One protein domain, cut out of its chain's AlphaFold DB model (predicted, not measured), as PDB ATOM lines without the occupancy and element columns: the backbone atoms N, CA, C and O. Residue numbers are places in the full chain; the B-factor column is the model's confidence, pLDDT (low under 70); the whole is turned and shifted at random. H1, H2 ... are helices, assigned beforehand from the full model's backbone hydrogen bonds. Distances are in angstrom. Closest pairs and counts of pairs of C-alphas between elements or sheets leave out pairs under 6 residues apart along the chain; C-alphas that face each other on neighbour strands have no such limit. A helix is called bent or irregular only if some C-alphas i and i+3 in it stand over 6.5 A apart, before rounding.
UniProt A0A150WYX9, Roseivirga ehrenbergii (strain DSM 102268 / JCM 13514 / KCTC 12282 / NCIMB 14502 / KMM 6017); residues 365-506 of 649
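AT A GLANCE: This is residues 365 to 506 of the 649 residues of a protein of Roseivirga ehrenbergii (strain DSM 102268 / JCM 13514 / KCTC 12282 / NCIMB 14502 / KMM 6017) (UniProt A0A150WYX9). What shape is this? H3b runs through the middle, with the hairpin of H1 and H2 on one side and H4, H5 and H6 on the other. H3a turns off from H3b about perpendicular, on the side of H2. What makes it up? The printed part has 142 residues with six named helices, H1 to H6 in order, and no named strand: it is all helix, only just loose and close to compact, with a radius of gyration of the C-alphas of 17.5 A and spans of 52 by 39 by 23 A.

IN THESE COORDINATES: Where is the longest helix? By its hydrogen bonds H3, residues 416 to 444, was assigned as one helix, but it is bent: C-alphas 424 and 427 are 7.9 A apart. Arm H3a, residues 416 to 424, is irregular, with C-alphas 421 and 424 7.2 A apart; arm H3b, residues 427 to 444, is 26.1 A long. Where are the others? H1, residues 365 to 385, starts at C-alpha (137.728, 128.486, 182.047) and is 30.5 A long. H2 is residues 389 to 402, H4 450 to 464, H5 474 to 481, and H6 487 to 505, ending at C-alpha (156.280, 109.086, 152.223).

HOW THE PARTS SIT: What touches H3b? H1 does, with residues 370 to 378 alone, the closest C-alphas being Arg 374 and Ile 436 at 6.6 A. H5 only just touches it, with 3 pairs of C-alphas within 8 A, the closest Lys 435 and Ile 476 at 6.7 A. What lies beyond? H1 and H2 form a hairpin, their closest C-alphas, Lys 383 and Arg 392, 6.6 A apart. H4 and H6 touch at Ser 454 and Ala 489, the closest C-alphas, 5.9 A apart, at a shallow tilt of 20 degrees. Are the helix backbones complete? Every O i to N i+4 pair is within hydrogen-bond range in H1, H2, H3b, H4, H5 and H6, and 4 of 5 in H3a.

THE WHOLE: How far does it reach? The two C-alphas farthest apart, Thr 390 and Thr 488, are 52.9 A apart, and the printed part has no cut. Which link is long? H2 to H3, residues 403 to 415. Where is confidence low? pLDDT is under 70 at residues 407 to 410, 469, 499 and 501 to 506.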
ATOM      1  N   LYS A 365     137.154 127.143 182.277       81.12
ATOM      2  CA  LYS A 365     137.728 128.486 182.047       81.12
ATOM      3  C   LYS A 365     138.773 128.495 180.935       81.12
ATOM      4  O   LYS A 365     138.762 129.396 180.100       81.12
ATOM      5  N   GLU A 366     139.640 127.484 180.884       78.25
ATOM      6  CA  GLU A 366     140.627 127.322 179.806       78.25
ATOM      7  C   GLU A 366     139.923 127.093 178.458       78.25
ATOM      8  O   GLU A 366     140.211 127.782 177.483       78.25
ATOM      9  N   ARG A 367     138.919 126.203 178.406       79.31
ATOM     10  CA  ARG A 367     138.070 125.978 177.219       79.31
ATOM     11  C   ARG A 367     137.364 127.256 176.776       79.31
ATOM     12  O   ARG A 367     137.310 127.516 175.578       79.31
ATOM     13  N   VAL A 368     136.874 128.061 177.717       81.19
ATOM     14  CA  VAL A 368     136.268 129.375 177.470       81.19
ATOM     15  C   VAL A 368     137.267 130.332 176.822       81.19
ATOM     16  O   VAL A 368     136.991 130.828 175.729       81.19
ATOM     17  N   ALA A 369     138.422 130.550 177.453       84.25
ATOM     18  CA  ALA A 369     139.442 131.481 176.977       84.25
ATOM     19  C   ALA A 369     140.024 131.053 175.619       84.25
ATOM     20  O   ALA A 369     140.152 131.872 174.708       84.25
ATOM     21  N   MET A 370     140.304 129.758 175.453       84.50
ATOM     22  CA  MET A 370     140.817 129.190 174.208       84.50
ATOM     23  C   MET A 370     139.771 129.280 173.085       84.50
ATOM     24  O   MET A 370     140.115 129.651 171.964       84.50
ATOM     25  N   HIS A 371     138.487 129.018 173.361       86.06
ATOM     26  CA  HIS A 371     137.417 129.181 172.371       86.06
ATOM     27  C   HIS A 371     137.271 130.648 171.931       86.06
ATOM     28  O   HIS A 371     137.223 130.920 170.732       86.06
ATOM     29  N   ASP A 372     137.290 131.601 172.867       87.44
ATOM     30  CA  ASP A 372     137.216 133.033 172.545       87.44
ATOM     31  C   ASP A 372     138.444 133.500 171.735       87.44
ATOM     32  O   ASP A 372     138.294 134.199 170.728       87.44
ATOM     33  N   TYR A 373     139.651 133.043 172.093       88.50
ATOM     34  CA  TYR A 373     140.872 133.262 171.307       88.50
ATOM     35  C   TYR A 373     140.765 132.659 169.897       88.50
ATOM     36  O   TYR A 373     141.104 133.317 168.909       88.50
ATOM     37  N   ARG A 374     140.232 131.436 169.774       90.81
ATOM     38  CA  ARG A 374     140.039 130.732 168.498       90.81
ATOM     39  C   ARG A 374     139.068 131.463 167.575       90.81
ATOM     40  O   ARG A 374     139.355 131.559 166.383       90.81
ATOM     41  N   ILE A 375     137.976 132.021 168.109       91.44
ATOM     42  CA  ILE A 375     137.062 132.884 167.343       91.44
ATOM     43  C   ILE A 375     137.825 134.079 166.767       91.44
ATOM     44  O   ILE A 375     137.709 134.341 165.573       91.44
ATOM     45  N   GLU A 376     138.616 134.791 167.575       92.88
ATOM     46  CA  GLU A 376     139.353 135.975 167.112       92.88
ATOM     47  C   GLU A 376     140.403 135.639 166.038       92.88
ATOM     48  O   GLU A 376     140.504 136.354 165.038       92.88
ATOM     49  N   GLN A 377     141.132 134.526 166.184       93.38
ATOM     50  CA  GLN A 377     142.097 134.071 165.174       93.38
ATOM     51  C   GLN A 377     141.419 133.666 163.855       93.38
ATOM     52  O   GLN A 377     141.849 134.096 162.784       93.38
ATOM     53  N   VAL A 378     140.338 132.876 163.912       92.69
ATOM     54  CA  VAL A 378     139.601 132.456 162.707       92.69
ATOM     55  C   VAL A 378     138.924 133.652 162.041       92.69
ATOM     56  O   VAL A 378     139.023 133.804 160.829       92.69
ATOM     57  N   TYR A 379     138.322 134.561 162.808       93.88
ATOM     58  CA  TYR A 379     137.779 135.819 162.297       93.88
ATOM     59  C   TYR A 379     138.833 136.653 161.553       93.88
ATOM     60  O   TYR A 379     138.579 137.102 160.434       93.88
ATOM     61  N   GLY A 380     140.021 136.834 162.142       94.31
ATOM     62  CA  GLY A 380     141.123 137.562 161.508       94.31
ATOM     63  C   GLY A 380     141.558 136.920 160.188       94.31
ATOM     64  O   GLY A 380     141.711 137.615 159.180       94.31
ATOM     65  N   PHE A 381     141.672 135.589 160.166       94.69
ATOM     66  CA  PHE A 381     141.960 134.822 158.956       94.69
ATOM     67  C   PHE A 381     140.871 134.994 157.885       94.69
ATOM     68  O   PHE A 381     141.182 135.402 156.765       94.69
ATOM     69  N   LEU A 382     139.594 134.771 158.219       93.38
ATOM     70  CA  LEU A 382     138.475 134.898 157.276       93.38
ATOM     71  C   LEU A 382     138.399 136.307 156.680       93.38
ATOM     72  O   LEU A 382     138.264 136.453 155.467       93.38
ATOM     73  N   LYS A 383     138.574 137.344 157.507       93.12
ATOM     74  CA  LYS A 383     138.582 138.755 157.092       93.12
ATOM     75  C   LYS A 383     139.748 139.115 156.163       93.12
ATOM     76  O   LYS A 383     139.631 140.059 155.383       93.12
ATOM     77  N   SER A 384     140.857 138.371 156.227       93.50
ATOM     78  CA  SER A 384     141.999 138.522 155.310       93.50
ATOM     79  C   SER A 384     141.788 137.857 153.942       93.50
ATOM     80  O   SER A 384     142.392 138.291 152.963       93.50
ATOM     81  N   LYS A 385     140.926 136.833 153.866       93.12
ATOM     82  CA  LYS A 385     140.628 136.063 152.644       93.12
ATOM     83  C   LYS A 385     139.385 136.594 151.924       93.12
ATOM     84  O   LYS A 385     139.427 136.896 150.734       93.12
ATOM     85  N   ILE A 386     138.282 136.754 152.652       87.38
ATOM     86  CA  ILE A 386     136.989 137.192 152.122       87.38
ATOM     87  C   ILE A 386     136.897 138.720 152.213       87.38
ATOM     88  O   ILE A 386     136.659 139.302 153.273       87.38
ATOM     89  N   ILE A 387     137.078 139.383 151.070       87.06
ATOM     90  CA  ILE A 387     137.132 140.852 150.980       87.06
ATOM     91  C   ILE A 387     135.849 141.515 150.448       87.06
ATOM     92  O   ILE A 387     135.767 142.743 150.472       87.06
ATOM     93  N   SER A 388     134.862 140.740 149.985       88.69
ATOM     94  CA  SER A 388     133.579 141.275 149.504       88.69
ATOM     95  C   SER A 388     132.752 141.872 150.647       88.69
ATOM     96  O   SER A 388     132.829 141.416 151.785       88.69
ATOM     97  N   GLU A 389     131.939 142.887 150.355       86.44
ATOM     98  CA  GLU A 389     131.109 143.563 151.364       86.44
ATOM     99  C   GLU A 389     130.114 142.598 152.031       86.44
ATOM    100  O   GLU A 389     130.078 142.501 153.255       86.44
ATOM    101  N   THR A 390     129.402 141.797 151.229       86.38
ATOM    102  CA  THR A 390     128.499 140.744 151.716       86.38
ATOM    103  C   THR A 390     129.234 139.719 152.584       86.38
ATOM    104  O   THR A 390     128.793 139.422 153.686       86.38
ATOM    105  N   GLY A 391     130.396 139.231 152.136       86.19
ATOM    106  CA  GLY A 391     131.172 138.245 152.889       86.19
ATOM    107  C   GLY A 391     131.762 138.802 154.190       86.19
ATOM    108  O   GLY A 391     131.847 138.085 155.181       86.19
ATOM    109  N   ARG A 392     132.112 140.094 154.233       89.12
ATOM    110  CA  ARG A 392     132.506 140.772 155.477       89.12
ATOM    111  C   ARG A 392     131.346 140.850 156.463       89.12
ATOM    112  O   ARG A 392     131.559 140.546 157.630       89.12
ATOM    113  N   ALA A 393     130.144 141.206 156.008       90.19
ATOM    114  CA  ALA A 393     128.953 141.222 156.858       90.19
ATOM    115  C   ALA A 393     128.653 139.825 157.437       90.19
ATOM    116  O   ALA A 393     128.502 139.697 158.650       90.19
ATOM    117  N   GLU A 394     128.689 138.779 156.601       90.81
ATOM    118  CA  GLU A 394     128.525 137.378 157.023       90.81
ATOM    119  C   GLU A 394     129.561 136.951 158.089       90.81
ATOM    120  O   GLU A 394     129.223 136.227 159.026       90.81
ATOM    121  N   ILE A 395     130.819 137.404 157.985       93.19
ATOM    122  CA  ILE A 395     131.879 137.104 158.969       93.19
ATOM    123  C   ILE A 395     131.661 137.835 160.302       93.19
ATOM    124  O   ILE A 395     131.887 137.240 161.358       93.19
ATOM    125  N   GLU A 396     131.259 139.111 160.283       93.12
ATOM    126  CA  GLU A 396     130.957 139.852 161.520       93.12
ATOM    127  C   GLU A 396     129.738 139.239 162.234       93.12
ATOM    128  O   GLU A 396     129.776 139.036 163.449       93.12
ATOM    129  N   GLU A 397     128.689 138.879 161.486       92.38
ATOM    130  CA  GLU A 397     127.502 138.192 162.008       92.38
ATOM    131  C   GLU A 397     127.873 136.839 162.629       92.38
ATOM    132  O   GLU A 397     127.601 136.613 163.810       92.38
ATOM    133  N   TRP A 398     128.609 135.989 161.903       93.12
ATOM    134  CA  TRP A 398     129.103 134.715 162.429       93.12
ATOM    135  C   TRP A 398     129.947 134.879 163.698       93.12
ATOM    136  O   TRP A 398     129.772 134.117 164.644       93.12
ATOM    137  N   LYS A 399     130.829 135.883 163.775       93.19
ATOM    138  CA  LYS A 399     131.611 136.149 164.993       93.19
ATOM    139  C   LYS A 399     130.714 136.503 166.182       93.19
ATOM    140  O   LYS A 399     131.003 136.096 167.310       93.19
ATOM    141  N   ILE A 400     129.646 137.267 165.954       91.31
ATOM    142  CA  ILE A 400     128.665 137.626 166.986       91.31
ATOM    143  C   ILE A 400     127.843 136.398 167.414       91.31
ATOM    144  O   ILE A 400     127.517 136.280 168.596       91.31
ATOM    145  N   GLU A 401     127.514 135.493 166.492       89.88
ATOM    146  CA  GLU A 401     126.811 134.239 166.789       89.88
ATOM    147  C   GLU A 401     127.691 133.217 167.518       89.88
ATOM    148  O   GLU A 401     127.273 132.676 168.540       89.88
ATOM    149  N   GLU A 402     128.914 132.966 167.043       88.88
ATOM    150  CA  GLU A 402     129.822 131.966 167.619       88.88
ATOM    151  C   GLU A 402     130.181 132.328 169.066       88.88
ATOM    152  O   GLU A 402     130.145 131.464 169.937       88.88
ATOM    153  N   LYS A 403     130.384 133.622 169.369       86.56
ATOM    154  CA  LYS A 403     130.591 134.109 170.749       86.56
ATOM    155  C   LYS A 403     129.417 133.849 171.697       86.56
ATOM    156  O   LYS A 403     129.611 133.886 172.911       86.56
ATOM    157  N   LYS A 404     128.209 133.630 171.170       85.50
ATOM    158  CA  LYS A 404     127.003 133.296 171.947       85.50
ATOM    159  C   LYS A 404     126.745 131.790 172.019       85.50
ATOM    160  O   LYS A 404     125.851 131.380 172.755       85.50
ATOM    161  N   ARG A 405     127.455 130.971 171.235       79.44
ATOM    162  CA  ARG A 405     127.228 129.526 171.198       79.44
ATOM    163  C   ARG A 405     127.807 128.854 172.446       79.44
ATOM    164  O   ARG A 405     128.778 129.315 173.041       79.44
ATOM    165  N   GLU A 406     127.207 127.728 172.813       70.06
ATOM    166  CA  GLU A 406     127.801 126.763 173.732       70.06
ATOM    167  C   GLU A 406     129.218 126.367 173.277       70.06
ATOM    168  O   GLU A 406     129.455 126.010 172.121       70.06
ATOM    169  N   LYS A 407     130.181 126.476 174.194       68.88
ATOM    170  CA  LYS A 407     131.607 126.506 173.864       68.88
ATOM    171  C   LYS A 407     132.181 125.100 173.722       68.88
ATOM    172  O   LYS A 407     132.548 124.453 174.700       68.88
ATOM    173  N   HIS A 408     132.295 124.643 172.478       63.50
ATOM    174  CA  HIS A 408     132.890 123.355 172.127       63.50
ATOM    175  C   HIS A 408     134.411 123.430 171.904       63.50
ATOM    176  O   HIS A 408     134.954 124.416 171.391       63.50
ATOM    177  N   PHE A 409     135.096 122.343 172.272       63.81
ATOM    178  CA  PHE A 409     136.521 122.124 172.027       63.81
ATOM    179  C   PHE A 409     136.756 121.509 170.638       63.81
ATOM    180  O   PHE A 409     135.926 120.760 170.127       63.81
ATOM    181  N   GLY A 410     137.907 121.803 170.032       66.38
ATOM    182  CA  GLY A 410     138.363 121.171 168.789       66.38
ATOM    183  C   GLY A 410     138.175 122.005 167.520       66.38
ATOM    184  O   GLY A 410     139.081 121.994 166.694       66.38
ATOM    185  N   TYR A 411     137.078 122.757 167.360       73.50
ATOM    186  CA  TYR A 411     136.882 123.717 166.255       73.50
ATOM    187  C   TYR A 411     135.736 124.710 166.528       73.50
ATOM    188  O   TYR A 411     134.863 124.459 167.362       73.50
ATOM    189  N   VAL A 412     135.741 125.836 165.804       84.12
ATOM    190  CA  VAL A 412     134.581 126.739 165.664       84.12
ATOM    191  C   VAL A 412     133.724 126.283 164.484       84.12
ATOM    192  O   VAL A 412     134.261 125.848 163.463       84.12
ATOM    193  N   LYS A 413     132.396 126.366 164.592       85.56
ATOM    194  CA  LYS A 413     131.477 125.904 163.539       85.56
ATOM    195  C   LYS A 413     130.949 127.095 162.739       85.56
ATOM    196  O   LYS A 413     130.184 127.924 163.227       85.56
ATOM    197  N   LEU A 414     131.344 127.130 161.471       87.00
ATOM    198  CA  LEU A 414     130.892 128.105 160.481       87.00
ATOM    199  C   LEU A 414     129.410 127.887 160.126       87.00
ATOM    200  O   LEU A 414     128.916 126.754 160.161       87.00
ATOM    201  N   SER A 415     128.713 128.965 159.760       84.44
ATOM    202  CA  SER A 415     127.379 128.902 159.145       84.44
ATOM    203  C   SER A 415     127.466 128.293 157.740       84.44
ATOM    204  O   SER A 415     128.525 128.329 157.114       84.44
ATOM    205  N   ASP A 416     126.381 127.717 157.217       85.75
ATOM    206  CA  ASP A 416     126.415 127.059 155.899       85.75
ATOM    207  C   ASP A 416     126.782 128.002 154.726       85.75
ATOM    208  O   ASP A 416     127.577 127.579 153.881       85.75
ATOM    209  N   PRO A 417     126.339 129.282 154.687       83.94
ATOM    210  CA  PRO A 417     126.835 130.256 153.712       83.94
ATOM    211  C   PRO A 417     128.351 130.466 153.798       83.94
ATOM    212  O   PRO A 417     129.032 130.454 152.773       83.94
ATOM    213  N   LEU A 418     128.902 130.582 155.015       85.75
ATOM    214  CA  LEU A 418     130.346 130.705 155.196       85.75
ATOM    215  C   LEU A 418     131.072 129.421 154.800       85.75
ATOM    216  O   LEU A 418     132.042 129.518 154.061       85.75
ATOM    217  N   LYS A 419     130.596 128.230 155.195       86.19
ATOM    218  CA  LYS A 419     131.213 126.946 154.803       86.19
ATOM    219  C   LYS A 419     131.454 126.871 153.299       86.19
ATOM    220  O   LYS A 419     132.577 126.573 152.898       86.19
ATOM    221  N   ALA A 420     130.442 127.213 152.498       85.69
ATOM    222  CA  ALA A 420     130.531 127.232 151.039       85.69
ATOM    223  C   ALA A 420     131.587 128.224 150.513       85.69
ATOM    224  O   ALA A 420     132.260 127.942 149.528       85.69
ATOM    225  N   ARG A 421     131.787 129.370 151.183       84.25
ATOM    226  CA  ARG A 421     132.874 130.316 150.861       84.25
ATOM    227  C   ARG A 421     134.243 129.887 151.387       84.25
ATOM    228  O   ARG A 421     135.251 130.337 150.861       84.25
ATOM    229  N   THR A 422     134.292 129.059 152.429       86.50
ATOM    230  CA  THR A 422     135.543 128.605 153.058       86.50
ATOM    231  C   THR A 422     136.089 127.291 152.508       86.50
ATOM    232  O   THR A 422     137.171 126.871 152.909       86.50
ATOM    233  N   GLU A 423     135.361 126.629 151.606       87.38
ATOM    234  CA  GLU A 423     135.722 125.315 151.068       87.38
ATOM    235  C   GLU A 423     137.118 125.319 150.415       87.38
ATOM    236  O   GLU A 423     137.928 124.432 150.696       87.38
ATOM    237  N   GLU A 424     137.447 126.378 149.661       89.12
ATOM    238  CA  GLU A 424     138.745 126.556 148.987       89.12
ATOM    239  C   GLU A 424     139.946 126.642 149.950       89.12
ATOM    240  O   GLU A 424     141.050 126.231 149.599       89.12
ATOM    241  N   PHE A 425     139.732 127.130 151.176       90.88
ATOM    242  CA  PHE A 425     140.766 127.315 152.202       90.88
ATOM    243  C   PHE A 425     140.506 126.480 153.469       90.88
ATOM    244  O   PHE A 425     141.070 126.729 154.538       90.88
ATOM    245  N   SER A 426     139.695 125.428 153.340       86.62
ATOM    246  CA  SER A 426     139.373 124.459 154.396       86.62
ATOM    247  C   SER A 426     140.620 123.832 155.041       86.62
ATOM    248  O   SER A 426     140.664 123.652 156.260       86.62
ATOM    249  N   LYS A 427     141.672 123.574 154.249       85.25
ATOM    250  CA  LYS A 427     142.970 123.097 154.750       85.25
ATOM    251  C   LYS A 427     143.695 124.146 155.602       85.25
ATOM    252  O   LYS A 427     144.193 123.810 156.671       85.25
ATOM    253  N   GLU A 428     143.727 125.406 155.166       90.25
ATOM    254  CA  GLU A 428     144.358 126.495 155.928       90.25
ATOM    255  C   GLU A 428     143.639 126.731 157.265       90.25
ATOM    256  O   GLU A 428     144.287 126.949 158.286       90.25
ATOM    257  N   LEU A 429     142.305 126.620 157.284       88.69
ATOM    258  CA  LEU A 429     141.515 126.666 158.518       88.69
ATOM    259  C   LEU A 429     141.847 125.509 159.468       88.69
ATOM    260  O   LEU A 429     141.946 125.731 160.674       88.69
ATOM    261  N   LEU A 430     142.043 124.291 158.950       85.81
ATOM    262  CA  LEU A 430     142.457 123.140 159.757       85.81
ATOM    263  C   LEU A 430     143.859 123.344 160.355       85.81
ATOM    264  O   LEU A 430     144.038 123.143 161.555       85.81
ATOM    265  N   GLU A 431     144.822 123.799 159.549       85.31
ATOM    266  CA  GLU A 431     146.194 124.090 159.994       85.31
ATOM    267  C   GLU A 431     146.224 125.226 161.036       85.31
ATOM    268  O   GLU A 431     146.879 125.099 162.074       85.31
ATOM    269  N   LEU A 432     145.451 126.301 160.830       90.06
ATOM    270  CA  LEU A 432     145.259 127.382 161.806       90.06
ATOM    271  C   LEU A 432     144.674 126.851 163.124       90.06
ATOM    272  O   LEU A 432     145.151 127.182 164.206       90.06
ATOM    273  N   ASN A 433     143.657 125.997 163.043       87.69
ATOM    274  CA  ASN A 433     142.981 125.408 164.193       87.69
ATOM    275  C   ASN A 433     143.891 124.449 164.995       87.69
ATOM    276  O   ASN A 433     143.848 124.427 166.231       87.69
ATOM    277  N   GLN A 434     144.757 123.695 164.312       86.50
ATOM    278  CA  GLN A 434     145.806 122.882 164.936       86.50
ATOM    279  C   GLN A 434     146.862 123.764 165.613       86.50
ATOM    280  O   GLN A 434     147.196 123.524 166.775       86.50
ATOM    281  N   LYS A 435     147.317 124.826 164.934       87.88
ATOM    282  CA  LYS A 435     148.258 125.810 165.485       87.88
ATOM    283  C   LYS A 435     147.719 126.478 166.756       87.88
ATOM    284  O   LYS A 435     148.449 126.565 167.731       87.88
ATOM    285  N   ILE A 436     146.445 126.873 166.790       88.81
ATOM    286  CA  ILE A 436     145.820 127.491 167.976       88.81
ATOM    287  C   ILE A 436     145.853 126.550 169.189       88.81
ATOM    288  O   ILE A 436     146.175 126.984 170.288       88.81
ATOM    289  N   THR A 437     145.557 125.259 168.996       86.44
ATOM    290  CA  THR A 437     145.653 124.251 170.076       86.44
ATOM    291  C   THR A 437     147.097 124.076 170.564       86.44
ATOM    292  O   THR A 437     147.341 123.875 171.748       86.44
ATOM    293  N   TRP A 438     148.063 124.160 169.648       89.06
ATOM    294  CA  TRP A 438     149.485 124.033 169.956       89.06
ATOM    295  C   TRP A 438     150.058 125.253 170.694       89.06
ATOM    296  O   TRP A 438     150.786 125.090 171.670       89.06
ATOM    297  N   ASP A 439     149.711 126.467 170.262       87.69
ATOM    298  CA  ASP A 439     150.152 127.707 170.906       87.69
ATOM    299  C   ASP A 439     149.589 127.817 172.344       87.69
ATOM    300  O   ASP A 439     150.306 128.257 173.243       87.69
ATOM    301  N   ASP A 440     148.361 127.336 172.588       85.19
ATOM    302  CA  ASP A 440     147.769 127.210 173.933       85.19
ATOM    303  C   ASP A 440     148.556 126.242 174.836       85.19
ATOM    304  O   ASP A 440     148.950 126.611 175.945       85.19
ATOM    305  N   LEU A 441     148.882 125.039 174.340       87.31
ATOM    306  CA  LEU A 441     149.719 124.084 175.073       87.31
ATOM    307  C   LEU A 441     151.072 124.698 175.455       87.31
ATOM    308  O   LEU A 441     151.490 124.585 176.606       87.31
ATOM    309  N   LEU A 442     151.747 125.360 174.507       89.06
ATOM    310  CA  LEU A 442     153.041 126.002 174.755       89.06
ATOM    311  C   LEU A 442     152.952 127.131 175.790       89.06
ATOM    312  O   LEU A 442     153.895 127.309 176.560       89.06
ATOM    313  N   MET A 443     151.837 127.865 175.832       85.19
ATOM    314  CA  MET A 443     151.572 128.876 176.856       85.19
ATOM    315  C   MET A 443     151.350 128.242 178.238       85.19
ATOM    316  O   MET A 443     151.881 128.745 179.222       85.19
ATOM    317  N   ARG A 444     150.620 127.120 178.329       80.50
ATOM    318  CA  ARG A 444     150.352 126.411 179.599       80.50
ATOM    319  C   ARG A 444     151.618 125.848 180.260       80.50
ATOM    320  O   ARG A 444     151.655 125.729 181.482       80.50
ATOM    321  N   ILE A 445     152.641 125.511 179.470       85.06
ATOM    322  CA  ILE A 445     153.914 124.942 179.949       85.06
ATOM    323  C   ILE A 445     155.081 125.941 179.940       85.06
ATOM    324  O   ILE A 445     156.216 125.536 180.174       85.06
ATOM    325  N   ASP A 446     154.846 127.230 179.671       84.94
ATOM    326  CA  ASP A 446     155.890 128.241 179.429       84.94
ATOM    327  C   ASP A 446     156.915 128.385 180.573       84.94
ATOM    328  O   ASP A 446     158.104 128.606 180.323       84.94
ATOM    329  N   LYS A 447     156.463 128.193 181.815       82.25
ATOM    330  CA  LYS A 447     157.238 128.293 183.063       82.25
ATOM    331  C   LYS A 447     157.824 126.979 183.567       82.25
ATOM    332  O   LYS A 447     158.624 127.024 184.491       82.25
ATOM    333  N   LEU A 448     157.447 125.838 182.987       80.12
ATOM    334  CA  LEU A 448     158.025 124.549 183.373       80.12
ATOM    335  C   LEU A 448     159.493 124.453 182.933       80.12
ATOM    336  O   LEU A 448     159.969 125.221 182.092       80.12
ATOM    337  N   ASP A 449     160.222 123.499 183.480       81.62
ATOM    338  CA  ASP A 449     161.621 123.281 183.135       81.62
ATOM    339  C   ASP A 449     161.788 122.653 181.733       81.62
ATOM    340  O   ASP A 449     160.822 122.128 181.163       81.62
ATOM    341  N   PRO A 450     162.993 122.692 181.127       85.56
ATOM    342  CA  PRO A 450     163.226 122.111 179.807       85.56
ATOM    343  C   PRO A 450     162.868 120.622 179.706       85.56
ATOM    344  O   PRO A 450     162.454 120.188 178.632       85.56
ATOM    345  N   MET A 451     163.000 119.836 180.776       84.12
ATOM    346  CA  MET A 451     162.669 118.413 180.798       84.12
ATOM    347  C   MET A 451     161.159 118.172 180.865       84.12
ATOM    348  O   MET A 451     160.630 117.498 179.980       84.12
ATOM    349  N   SER A 452     160.446 118.758 181.833       83.56
ATOM    350  CA  SER A 452     158.984 118.602 181.938       83.56
ATOM    351  C   SER A 452     158.279 119.149 180.695       83.56
ATOM    352  O   SER A 452     157.406 118.482 180.138       83.56
ATOM    353  N   LYS A 453     158.738 120.294 180.156       88.00
ATOM    354  CA  LYS A 453     158.313 120.791 178.831       88.00
ATOM    355  C   LYS A 453     158.491 119.737 177.749       88.00
ATOM    356  O   LYS A 453     157.578 119.508 176.961       88.00
ATOM    357  N   SER A 454     159.666 119.111 177.694       89.12
ATOM    358  CA  SER A 454     159.988 118.119 176.669       89.12
ATOM    359  C   SER A 454     159.136 116.859 176.778       89.12
ATOM    360  O   SER A 454     158.698 116.353 175.750       89.12
ATOM    361  N   SER A 455     158.868 116.383 177.998       88.06
ATOM    362  CA  SER A 455     157.970 115.253 178.243       88.06
ATOM    363  C   SER A 455     156.548 115.563 177.776       88.06
ATOM    364  O   SER A 455     156.028 114.855 176.916       88.06
ATOM    365  N   ILE A 456     155.958 116.676 178.231       89.19
ATOM    366  CA  ILE A 456     154.592 117.077 177.852       89.19
ATOM    367  C   ILE A 456     154.472 117.281 176.335       89.19
ATOM    368  O   ILE A 456     153.514 116.811 175.725       89.19
ATOM    369  N   ILE A 457     155.455 117.932 175.704       92.00
ATOM    370  CA  ILE A 457     155.495 118.124 174.245       92.00
ATOM    371  C   ILE A 457     155.574 116.784 173.507       92.00
ATOM    372  O   ILE A 457     154.832 116.578 172.545       92.00
ATOM    373  N   ALA A 458     156.461 115.882 173.933       90.44
ATOM    374  CA  ALA A 458     156.659 114.605 173.263       90.44
ATOM    375  C   ALA A 458     155.429 113.695 173.397       90.44
ATOM    376  O   ALA A 458     154.967 113.145 172.397       90.44
ATOM    377  N   THR A 459     154.847 113.621 174.596       87.69
ATOM    378  CA  THR A 459     153.602 112.893 174.867       87.69
ATOM    379  C   THR A 459     152.430 113.486 174.089       87.69
ATOM    380  O   THR A 459     151.774 112.749 173.360       87.69
ATOM    381  N   TYR A 460     152.212 114.808 174.115       89.56
ATOM    382  CA  TYR A 460     151.129 115.442 173.350       89.56
ATOM    383  C   TYR A 460     151.242 115.192 171.839       89.56
ATOM    384  O   TYR A 460     150.236 114.910 171.182       89.56
ATOM    385  N   ILE A 461     152.451 115.299 171.272       89.75
ATOM    386  CA  ILE A 461     152.681 115.047 169.842       89.75
ATOM    387  C   ILE A 461     152.377 113.585 169.503       89.75
ATOM    388  O   ILE A 461     151.724 113.302 168.498       89.75
ATOM    389  N   ASP A 462     152.809 112.660 170.353       83.94
ATOM    390  CA  ASP A 462     152.559 111.238 170.171       83.94
ATOM    391  C   ASP A 462     151.064 110.894 170.284       83.94
ATOM    392  O   ASP A 462     150.527 110.222 169.404       83.94
ATOM    393  N   GLU A 463     150.363 111.407 171.300       82.44
ATOM    394  CA  GLU A 463     148.925 111.181 171.525       82.44
ATOM    395  C   GLU A 463     148.028 111.837 170.479       82.44
ATOM    396  O   GLU A 463     146.991 111.278 170.119       82.44
ATOM    397  N   SER A 464     148.392 113.021 169.990       82.81
ATOM    398  CA  SER A 464     147.584 113.774 169.022       82.81
ATOM    399  C   SER A 464     147.822 113.318 167.583       82.81
ATOM    400  O   SER A 464     146.889 113.318 166.770       82.81
ATOM    401  N   TYR A 465     149.061 112.918 167.270       83.44
ATOM    402  CA  TYR A 465     149.502 112.647 165.905       83.44
ATOM    403  C   TYR A 465     149.916 111.186 165.694       83.44
ATOM    404  O   TYR A 465     149.139 110.406 165.136       83.44
ATOM    405  N   PHE A 466     151.108 110.798 166.154       77.12
ATOM    406  CA  PHE A 466     151.755 109.552 165.725       77.12
ATOM    407  C   PHE A 466     150.987 108.285 166.134       77.12
ATOM    408  O   PHE A 466     150.676 107.467 165.270       77.12
ATOM    409  N   SER A 467     150.582 108.159 167.404       70.06
ATOM    410  CA  SER A 467     149.787 107.020 167.909       70.06
ATOM    411  C   SER A 467     148.418 106.886 167.229       70.06
ATOM    412  O   SER A 467     147.819 105.810 167.208       70.06
ATOM    413  N   ARG A 468     147.910 107.976 166.635       70.50
ATOM    414  CA  ARG A 468     146.641 107.991 165.897       70.50
ATOM    415  C   ARG A 468     146.804 107.720 164.402       70.50
ATOM    416  O   ARG A 468     145.785 107.521 163.738       70.50
ATOM    417  N   GLY A 469     148.033 107.682 163.884       68.12
ATOM    418  CA  GLY A 469     148.312 107.609 162.448       68.12
ATOM    419  C   GLY A 469     148.068 108.931 161.706       68.12
ATOM    420  O   GLY A 469     147.895 108.921 160.487       68.12
ATOM    421  N   ASN A 470     148.023 110.056 162.428       75.94
ATOM    422  CA  ASN A 470     147.846 111.394 161.865       75.94
ATOM    423  C   ASN A 470     149.211 112.059 161.639       75.94
ATOM    424  O   ASN A 470     150.122 111.921 162.452       75.94
ATOM    425  N   GLU A 471     149.334 112.837 160.565       79.38
ATOM    426  CA  GLU A 471     150.545 113.609 160.280       79.38
ATOM    427  C   GLU A 471     150.682 114.818 161.212       79.38
ATOM    428  O   GLU A 471     149.725 115.570 161.402       79.38
ATOM    429  N   LEU A 472     151.887 115.022 161.758       85.69
ATOM    430  CA  LEU A 472     152.244 116.230 162.501       85.69
ATOM    431  C   LEU A 472     152.363 117.417 161.523       85.69
ATOM    432  O   LEU A 472     153.238 117.382 160.654       85.69
ATOM    433  N   PRO A 473     151.550 118.484 161.652       88.38
ATOM    434  CA  PRO A 473     151.601 119.630 160.751       88.38
ATOM    435  C   PRO A 473     152.985 120.276 160.719       88.38
ATOM    436  O   PRO A 473     153.578 120.551 161.766       88.38
ATOM    437  N   GLN A 474     153.474 120.594 159.519       87.44
ATOM    438  CA  GLN A 474     154.820 121.144 159.326       87.44
ATOM    439  C   GLN A 474     155.065 122.421 160.148       87.44
ATOM    440  O   GLN A 474     156.127 122.574 160.741       87.44
ATOM    441  N   VAL A 475     154.053 123.291 160.275       87.50
ATOM    442  CA  VAL A 475     154.108 124.507 161.109       87.50
ATOM    443  C   VAL A 475     154.351 124.211 162.597       87.50
ATOM    444  O   VAL A 475     155.055 124.966 163.267       87.50
ATOM    445  N   ILE A 476     153.819 123.098 163.112       92.19
ATOM    446  CA  ILE A 476     154.069 122.639 164.482       92.19
ATOM    447  C   ILE A 476     155.476 122.048 164.570       92.19
ATOM    448  O   ILE A 476     156.227 122.399 165.476       92.19
ATOM    449  N   TRP A 477     155.877 121.210 163.610       92.38
ATOM    450  CA  TRP A 477     157.208 120.601 163.614       92.38
ATOM    451  C   TRP A 477     158.345 121.629 163.519       92.38
ATOM    452  O   TRP A 477     159.322 121.554 164.264       92.38
ATOM    453  N   ASP A 478     158.202 122.647 162.672       91.81
ATOM    454  CA  ASP A 478     159.174 123.736 162.584       91.81
ATOM    455  C   ASP A 478     159.198 124.586 163.861       91.81
ATOM    456  O   ASP A 478     160.270 125.015 164.287       91.81
ATOM    457  N   LYS A 479     158.058 124.745 164.551       91.44
ATOM    458  CA  LYS A 479     158.030 125.355 165.886       91.44
ATOM    459  C   LYS A 479     158.781 124.500 166.910       91.44
ATOM    460  O   LYS A 479     159.599 125.062 167.637       91.44
ATOM    461  N   VAL A 480     158.579 123.178 166.940       92.88
ATOM    462  CA  VAL A 480     159.265 122.233 167.851       92.88
ATOM    463  C   VAL A 480     160.789 122.350 167.752       92.88
ATOM    464  O   VAL A 480     161.454 122.436 168.783       92.88
ATOM    465  N   LYS A 481     161.344 122.466 166.538       91.50
ATOM    466  CA  LYS A 481     162.795 122.659 166.315       91.50
ATOM    467  C   LYS A 481     163.363 123.912 166.992       91.50
ATOM    468  O   LYS A 481     164.545 123.938 167.320       91.50
ATOM    469  N   THR A 482     162.543 124.946 167.206       92.38
ATOM    470  CA  THR A 482     162.958 126.195 167.881       92.38
ATOM    471  C   THR A 482     162.868 126.139 169.406       92.38
ATOM    472  O   THR A 482     163.345 127.055 170.074       92.38
ATOM    473  N   LEU A 483     162.248 125.102 169.979       92.19
ATOM    474  CA  LEU A 483     162.053 124.995 171.422       92.19
ATOM    475  C   LEU A 483     163.319 124.477 172.113       92.19
ATOM    476  O   LEU A 483     164.006 123.579 171.612       92.19
ATOM    477  N   ASN A 484     163.604 125.022 173.297       90.50
ATOM    478  CA  ASN A 484     164.662 124.532 174.173       90.50
ATOM    479  C   ASN A 484     164.207 123.229 174.853       90.50
ATOM    480  O   ASN A 484     163.642 123.259 175.944       90.50
ATOM    481  N   LEU A 485     164.399 122.111 174.153       88.88
ATOM    482  CA  LEU A 485     164.062 120.768 174.615       88.88
ATOM    483  C   LEU A 485     165.319 120.026 175.071       88.88
ATOM    484  O   LEU A 485     166.408 120.253 174.537       88.88
ATOM    485  N   ASN A 486     165.151 119.090 176.003       87.31
ATOM    486  CA  ASN A 486     166.189 118.128 176.347       87.31
ATOM    487  C   ASN A 486     166.605 117.312 175.104       87.31
ATOM    488  O   ASN A 486     165.772 116.960 174.265       87.31
ATOM    489  N   SER A 487     167.896 116.998 174.992       85.69
ATOM    490  CA  SER A 487     168.476 116.285 173.848       85.69
ATOM    491  C   SER A 487     167.883 114.891 173.639       85.69
ATOM    492  O   SER A 487     167.571 114.538 172.505       85.69
ATOM    493  N   THR A 488     167.667 114.112 174.700       81.56
ATOM    494  CA  THR A 488     167.076 112.768 174.619       81.56
ATOM    495  C   THR A 488     165.637 112.837 174.126       81.56
ATOM    496  O   THR A 488     165.284 112.157 173.164       81.56
ATOM    497  N   ALA A 489     164.830 113.736 174.690       83.50
ATOM    498  CA  ALA A 489     163.458 113.959 174.240       83.50
ATOM    499  C   ALA A 489     163.384 114.446 172.782       83.50
ATOM    500  O   ALA A 489     162.550 113.972 172.008       83.50
ATOM    501  N   ARG A 490     164.289 115.350 172.376       88.62
ATOM    502  CA  ARG A 490     164.423 115.786 170.980       88.62
ATOM    503  C   ARG A 490     164.769 114.611 170.066       88.62
ATOM    504  O   ARG A 490     164.096 114.440 169.059       88.62
ATOM    505  N   ASN A 491     165.728 113.765 170.438       84.88
ATOM    506  CA  ASN A 491     166.096 112.576 169.664       84.88
ATOM    507  C   ASN A 491     164.928 111.577 169.551       84.88
ATOM    508  O   ASN A 491     164.721 110.994 168.487       84.88
ATOM    509  N   VAL A 492     164.132 111.389 170.613       80.44
ATOM    510  CA  VAL A 492     162.899 110.578 170.576       80.44
ATOM    511  C   VAL A 492     161.893 111.167 169.584       80.44
ATOM    512  O   VAL A 492     161.368 110.429 168.752       80.44
ATOM    513  N   LEU A 493     161.651 112.480 169.637       87.19
ATOM    514  CA  LEU A 493     160.730 113.183 168.741       87.19
ATOM    515  C   LEU A 493     161.192 113.173 167.280       87.19
ATOM    516  O   LEU A 493     160.386 112.904 166.396       87.19
ATOM    517  N   GLU A 494     162.472 113.433 167.021       88.38
ATOM    518  CA  GLU A 494     163.068 113.406 165.681       88.38
ATOM    519  C   GLU A 494     163.037 112.001 165.084       88.38
ATOM    520  O   GLU A 494     162.659 111.853 163.923       88.38
ATOM    521  N   ARG A 495     163.335 110.966 165.884       80.50
ATOM    522  CA  ARG A 495     163.148 109.560 165.498       80.50
ATOM    523  C   ARG A 495     161.687 109.284 165.153       80.50
ATOM    524  O   ARG A 495     161.424 108.872 164.035       80.50
ATOM    525  N   LYS A 496     160.732 109.588 166.042       79.25
ATOM    526  CA  LYS A 496     159.299 109.346 165.788       79.25
ATOM    527  C   LYS A 496     158.764 110.103 164.571       79.25
ATOM    528  O   LYS A 496     158.003 109.534 163.797       79.25
ATOM    529  N   TYR A 497     159.178 111.354 164.373       84.31
ATOM    530  CA  TYR A 497     158.824 112.133 163.188       84.31
ATOM    531  C   TYR A 497     159.452 111.543 161.919       84.31
ATOM    532  O   TYR A 497     158.756 111.375 160.923       84.31
ATOM    533  N   SER A 498     160.743 111.193 161.954       78.44
ATOM    534  CA  SER A 498     161.439 110.539 160.841       78.44
ATOM    535  C   SER A 498     160.790 109.205 160.492       78.44
ATOM    536  O   SER A 498     160.519 108.962 159.322       78.44
ATOM    537  N   ASP A 499     160.502 108.367 161.485       67.19
ATOM    538  CA  ASP A 499     159.815 107.093 161.314       67.19
ATOM    539  C   ASP A 499     158.432 107.339 160.706       67.19
ATOM    540  O   ASP A 499     158.146 106.815 159.636       67.19
ATOM    541  N   PHE A 500     157.611 108.228 161.272       71.06
ATOM    542  CA  PHE A 500     156.303 108.567 160.705       71.06
ATOM    543  C   PHE A 500     156.390 109.052 159.246       71.06
ATOM    544  O   PHE A 500     155.658 108.558 158.389       71.06
ATOM    545  N   VAL A 501     157.303 109.978 158.932       68.25
ATOM    546  CA  VAL A 501     157.525 110.478 157.563       68.25
ATOM    547  C   VAL A 501     158.021 109.365 156.645       68.25
ATOM    548  O   VAL A 501     157.558 109.259 155.514       68.25
ATOM    549  N   ILE A 502     158.893 108.476 157.117       59.00
ATOM    550  CA  ILE A 502     159.332 107.289 156.378       59.00
ATOM    551  C   ILE A 502     158.145 106.369 156.073       59.00
ATOM    552  O   ILE A 502     158.034 105.904 154.943       59.00
ATOM    553  N   LEU A 503     157.262 106.113 157.039       56.19
ATOM    554  CA  LEU A 503     156.099 105.229 156.893       56.19
ATOM    555  C   LEU A 503     155.001 105.857 156.010       56.19
ATOM    556  O   LEU A 503     154.262 105.136 155.343       56.19
ATOM    557  N   LYS A 504     154.926 107.194 155.970       60.28
ATOM    558  CA  LYS A 504     154.012 107.989 155.137       60.28
ATOM    559  C   LYS A 504     154.510 108.155 153.692       60.28
ATOM    560  O   LYS A 504     153.773 107.876 152.746       60.28
ATOM    561  N   ASP A 505     155.741 108.635 153.514       53.53
ATOM    562  CA  ASP A 505     156.280 109.086 152.223       53.53
ATOM    563  C   ASP A 505     157.023 107.979 151.460       53.53
ATOM    564  O   ASP A 505     157.111 108.044 150.227       53.53
ATOM    565  N   LYS A 506     157.468 106.893 152.123       45.84
ATOM    566  CA  LYS A 506     157.666 105.628 151.397       45.84
ATOM    567  C   LYS A 506     156.289 105.144 150.969       45.84
ATOM    568  O   LYS A 506     155.620 104.424 151.705       45.84
TER     569      LYS A 506